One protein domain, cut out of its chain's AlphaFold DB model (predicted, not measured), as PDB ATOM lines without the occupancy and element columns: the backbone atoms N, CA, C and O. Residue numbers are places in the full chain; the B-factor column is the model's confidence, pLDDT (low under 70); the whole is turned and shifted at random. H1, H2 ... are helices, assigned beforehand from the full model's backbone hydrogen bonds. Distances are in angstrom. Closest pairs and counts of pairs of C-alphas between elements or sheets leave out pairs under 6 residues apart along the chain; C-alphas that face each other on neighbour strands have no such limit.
ATOM      1  N   ASP A  66      81.744 131.679  45.104       91.50
ATOM      2  CA  ASP A  66      80.344 132.084  44.934       91.50
ATOM      3  C   ASP A  66      80.101 133.569  45.264       91.50
ATOM      4  O   ASP A  66      79.289 134.236  44.624       91.50
ATOM      5  N   GLN A  67      80.792 134.111  46.274       92.44
ATOM      6  CA  GLN A  67      80.690 135.525  46.641       92.44
ATOM      7  C   GLN A  67      81.346 136.422  45.586       92.44
ATOM      8  O   GLN A  67      80.788 137.464  45.239       92.44
ATOM      9  N   GLU A  68      82.497 136.017  45.050       93.69
ATOM     10  CA  GLU A  68      83.152 136.721  43.946       93.69
ATOM     11  C   GLU A  68      82.293 136.692  42.677       93.69
ATOM     12  O   GLU A  68      82.107 137.730  42.035       93.69
ATOM     13  N   GLU A  69      81.710 135.537  42.341       95.31
ATOM     14  CA  GLU A  69      80.799 135.391  41.203       95.31
ATOM     15  C   GLU A  69      79.552 136.270  41.365       95.31
ATOM     16  O   GLU A  69      79.172 136.982  40.429       95.31
ATOM     17  N   LEU A  70      78.944 136.292  42.556       95.69
ATOM     18  CA  LEU A  70      77.789 137.141  42.845       95.69
ATOM     19  C   LEU A  70      78.114 138.622  42.629       95.69
ATOM     20  O   LEU A  70      77.346 139.327  41.978       95.69
ATOM     21  N   ILE A  71      79.249 139.104  43.141       95.62
ATOM     22  CA  ILE A  71      79.655 140.508  42.976       95.62
ATOM     23  C   ILE A  71      79.961 140.815  41.507       95.62
ATOM     24  O   ILE A  71      79.495 141.827  40.973       95.62
ATOM     25  N   SER A  72      80.711 139.935  40.842       96.06
ATOM     26  CA  SER A  72      81.087 140.076  39.434       96.06
ATOM     27  C   SER A  72      79.858 140.163  38.528       96.06
ATOM     28  O   SER A  72      79.741 141.086  37.719       96.06
ATOM     29  N   THR A  73      78.894 139.261  38.699       96.62
ATOM     30  CA  THR A  73      77.655 139.249  37.909       96.62
ATOM     31  C   THR A  73      76.720 140.403  38.273       96.62
ATOM     32  O   THR A  73      76.182 141.055  37.378       96.62
ATOM     33  N   TYR A  74      76.581 140.740  39.560       97.19
ATOM     34  CA  TYR A  74      75.780 141.879  40.017       97.19
ATOM     35  C   TYR A  74      76.270 143.210  39.425       97.19
ATOM     36  O   TYR A  74      75.460 144.048  39.020       97.19
ATOM     37  N   SER A  75      77.589 143.395  39.319       96.00
ATOM     38  CA  SER A  75      78.192 144.616  38.763       96.00
ATOM     39  C   SER A  75      77.865 144.861  37.283       96.00
ATOM     40  O   SER A  75      77.930 146.001  36.825       96.00
ATOM     41  N   GLN A  76      77.469 143.818  36.547       97.50
ATOM     42  CA  GLN A  76      77.099 143.902  35.130       97.50
ATOM     43  C   GLN A  76      75.628 144.292  34.921       97.50
ATOM     44  O   GLN A  76      75.223 144.604  33.801       97.50
ATOM     45  N   LEU A  77      74.811 144.264  35.979       97.25
ATOM     46  CA  LEU A  77      73.393 144.601  35.911       97.25
ATOM     47  C   LEU A  77      73.178 146.116  35.849       97.25
ATOM     48  O   LEU A  77      73.910 146.902  36.450       97.25
ATOM     49  N   ASP A  78      72.102 146.527  35.180       97.25
ATOM     50  CA  ASP A  78      71.619 147.900  35.261       97.25
ATOM     51  C   ASP A  78      70.976 148.183  36.631       97.25
ATOM     52  O   ASP A  78      70.718 147.289  37.443       97.25
ATOM     53  N   ARG A  79      70.662 149.455  36.898       96.94
ATOM     54  CA  ARG A  79      70.105 149.886  38.192       96.94
ATOM     55  C   ARG A  79      68.815 149.139  38.560       96.94
ATOM     56  O   ARG A  79      68.545 148.907  39.736       96.94
ATOM     57  N   ARG A  80      68.018 148.758  37.555       97.69
ATOM     58  CA  ARG A  80      66.786 147.983  37.735       97.69
ATOM     59  C   ARG A  80      67.090 146.535  38.124       97.69
ATOM     60  O   ARG A  80      66.461 146.024  39.049       97.69
ATOM     61  N   GLY A  81      68.031 145.885  37.442       97.25
ATOM     62  CA  GLY A  81      68.487 144.533  37.756       97.25
ATOM     63  C   GLY A  81      69.095 144.451  39.153       97.25
ATOM     64  O   GLY A  81      68.689 143.604  39.944       97.25
ATOM     65  N   GLN A  82      69.968 145.398  39.495       97.88
ATOM     66  CA  GLN A  82      70.556 145.522  40.832       97.88
ATOM     67  C   GLN A  82      69.487 145.652  41.925       97.88
ATOM     68  O   GLN A  82      69.534 144.944  42.931       97.88
ATOM     69  N   HIS A  83      68.474 146.502  41.713       97.81
ATOM     70  CA  HIS A  83      67.369 146.656  42.662       97.81
ATOM     71  C   HIS A  83      66.588 145.350  42.865       97.81
ATOM     72  O   HIS A  83      66.278 144.992  43.996       97.81
ATOM     73  N   ARG A  84      66.324 144.601  41.788       97.38
ATOM     74  CA  ARG A  84      65.618 143.317  41.876       97.38
ATOM     75  C   ARG A  84      66.411 142.264  42.650       97.38
ATOM     76  O   ARG A  84      65.812 141.523  43.424       97.38
ATOM     77  N   VAL A  85      67.732 142.211  42.470       97.38
ATOM     78  CA  VAL A  85      68.597 141.325  43.266       97.38
ATOM     79  C   VAL A  85      68.514 141.683  44.751       97.38
ATOM     80  O   VAL A  85      68.331 140.791  45.572       97.38
ATOM     81  N   HIS A  86      68.548 142.975  45.103       96.50
ATOM     82  CA  HIS A  86      68.352 143.401  46.493       96.50
ATOM     83  C   HIS A  86      67.011 142.953  47.072       96.50
ATOM     84  O   HIS A  86      66.985 142.461  48.195       96.50
ATOM     85  N   THR A  87      65.914 143.100  46.323       97.62
ATOM     86  CA  THR A  87      64.588 142.653  46.777       97.62
ATOM     87  C   THR A  87      64.597 141.172  47.145       97.62
ATOM     88  O   THR A  87      64.182 140.832  48.246       97.62
ATOM     89  N   ILE A  88      65.141 140.311  46.280       97.69
ATOM     90  CA  ILE A  88      65.200 138.865  46.542       97.69
ATOM     91  C   ILE A  88      66.077 138.554  47.762       97.69
ATOM     92  O   ILE A  88      65.713 137.713  48.579       97.69
ATOM     93  N   ILE A  89      67.212 139.244  47.924       97.44
ATOM     94  CA  ILE A  89      68.067 139.076  49.110       97.44
ATOM     95  C   ILE A  89      67.285 139.401  50.389       97.44
ATOM     96  O   ILE A  89      67.372 138.648  51.356       97.44
ATOM     97  N   TYR A  90      66.508 140.489  50.404       97.25
ATOM     98  CA  TYR A  90      65.693 140.847  51.567       97.25
ATOM     99  C   TYR A  90      64.573 139.840  51.835       97.25
ATOM    100  O   TYR A  90      64.389 139.445  52.981       97.25
ATOM    101  N   GLU A  91      63.882 139.367  50.797       97.56
ATOM    102  CA  GLU A  91      62.855 138.326  50.932       97.56
ATOM    103  C   GLU A  91      63.427 137.041  51.560       97.56
ATOM    104  O   GLU A  91      62.806 136.440  52.441       97.56
ATOM    105  N   GLU A  92      64.636 136.636  51.163       97.31
ATOM    106  CA  GLU A  92      65.302 135.459  51.729       97.31
ATOM    107  C   GLU A  92      65.762 135.668  53.177       97.31
ATOM    108  O   GLU A  92      65.634 134.755  53.999       97.31
ATOM    109  N   LEU A  93      66.252 136.862  53.524       96.44
ATOM    110  CA  LEU A  93      66.581 137.207  54.910       96.44
ATOM    111  C   LEU A  93      65.334 137.150  55.802       96.44
ATOM    112  O   LEU A  93      65.369 136.495  56.846       96.44
ATOM    113  N   ASP A  94      64.220 137.732  55.352       95.81
ATOM    114  CA  ASP A  94      62.942 137.703  56.069       95.81
ATOM    115  C   ASP A  94      62.444 136.260  56.258       95.81
ATOM    116  O   ASP A  94      62.044 135.869  57.361       95.81
ATOM    117  N   ARG A  95      62.527 135.417  55.217       96.88
ATOM    118  CA  ARG A  95      62.191 133.984  55.296       96.88
ATOM    119  C   ARG A  95      63.026 133.263  56.358       96.88
ATOM    120  O   ARG A  95      62.491 132.459  57.128       96.88
ATOM    121  N   MET A  96      64.332 133.530  56.413       94.56
ATOM    122  CA  MET A  96      65.241 132.932  57.400       94.56
ATOM    123  C   MET A  96      64.938 133.396  58.828       94.56
ATOM    124  O   MET A  96      65.030 132.596  59.762       94.56
ATOM    125  N   GLU A  97      64.575 134.662  59.022       93.69
ATOM    126  CA  GLU A  97      64.164 135.177  60.329       93.69
ATOM    127  C   GLU A  97      62.848 134.555  60.803       93.69
ATOM    128  O   GLU A  97      62.756 134.098  61.948       93.69
ATOM    129  N   GLN A  98      61.855 134.445  59.918       91.50
ATOM    130  CA  GLN A  98      60.581 133.792  60.225       91.50
ATOM    131  C   GLN A  98      60.777 132.324  60.623       91.50
ATOM    132  O   GLN A  98      60.202 131.883  61.620       91.50
ATOM    133  N   ALA A  99      61.637 131.589  59.909       90.00
ATOM    134  CA  ALA A  99      61.979 130.203  60.234       90.00
ATOM    135  C   ALA A  99      62.668 130.059  61.606       90.00
ATOM    136  O   ALA A  99      62.415 129.103  62.339       90.00
ATOM    137  N   LYS A 100      63.524 131.017  61.991       89.25
ATOM    138  CA  LYS A 100      64.156 131.027  63.323       89.25
ATOM    139  C   LYS A 100      63.146 131.287  64.439       89.25
ATOM    140  O   LYS A 100      63.282 130.721  65.521       89.25
ATOM    141  N   ASN A 101      62.161 132.148  64.195       83.00
ATOM    142  CA  ASN A 101      61.147 132.496  65.188       83.00
ATOM    143  C   ASN A 101      60.132 131.364  65.390       83.00
ATOM    144  O   ASN A 101      59.772 131.079  66.528       83.00
ATOM    145  N   SER A 102      59.727 130.668  64.326       75.56
ATOM    146  CA  SER A 102      58.847 129.498  64.432       75.56
ATOM    147  C   SER A 102      59.524 128.299  65.107       75.56
ATOM    148  O   SER A 102      58.875 127.596  65.875       75.56
ATOM    149  N   ALA A 103      60.836 128.114  64.925       70.75
ATOM    150  CA  ALA A 103      61.609 127.059  65.591       70.75
ATOM    151  C   ALA A 103      61.841 127.277  67.103       70.75
ATOM    152  O   ALA A 103      62.241 126.344  67.790       70.75
ATOM    153  N   LYS A 104      61.625 128.489  67.634       62.16
ATOM    154  CA  LYS A 104      61.752 128.795  69.076       62.16
ATOM    155  C   LYS A 104      60.453 128.620  69.867       62.16
ATOM    156  O   LYS A 104      60.482 128.717  71.091       62.16
ATOM    157  N   VAL A 105      59.324 128.449  69.178       58.97
ATOM    158  CA  VAL A 105      57.979 128.376  69.778       58.97
ATOM    159  C   VAL A 105      57.441 126.931  69.801       58.97
ATOM    160  O   VAL A 105      56.383 126.690  70.378       58.97
TER     161      VAL A 105
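Overview. This is residues 66 to 105 of the 106 residues of the protein "XRE family transcriptional regulator" of Enterocloster bolteae (UniProt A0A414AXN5). One long helix, H2, makes the length of the domain, and a short helix, H1, folds back from its first end as the other arm of a lopsided V, with the tight link at the point. The free parts of both arms stick out, residues 66 to 72 and 87 to 105. The printed part has 40 residues, with two named helices, H1 then H2, and no named strand; the class is all helix. It is only just extended, close to loose, with a radius of gyration of the C-alphas of 13.7 A, and spans 42 by 21 by 5 A.

Arrangement. H2, residues 79 to 102, and H1, residues 66 to 75, form a helical hairpin. They only just touch, with 3 pairs of C-alphas within 8 A; H2 does so with residues 82 to 85 alone. The closest C-alphas, of Tyr 74 and Gln 82, are 6.4 A apart. The helices run opposite ways at a steep tilt of 38 degrees. In both, every O i to N i+4 pair is within hydrogen-bond range.

Along the chain. H2 measures 35.1 A from C-alpha 79 to C-alpha 102 at (58.847, 129.498, 64.432). H1 measures 14.1 A from C-alpha 66 at (80.344, 132.084, 44.934) to C-alpha 75.

Size, cuts and confidence. The C-alphas farthest apart, of Gln 76 and Val 105, are 42.5 A apart. The printed part has no cut. Residues 104 to 105 have pLDDT under 70.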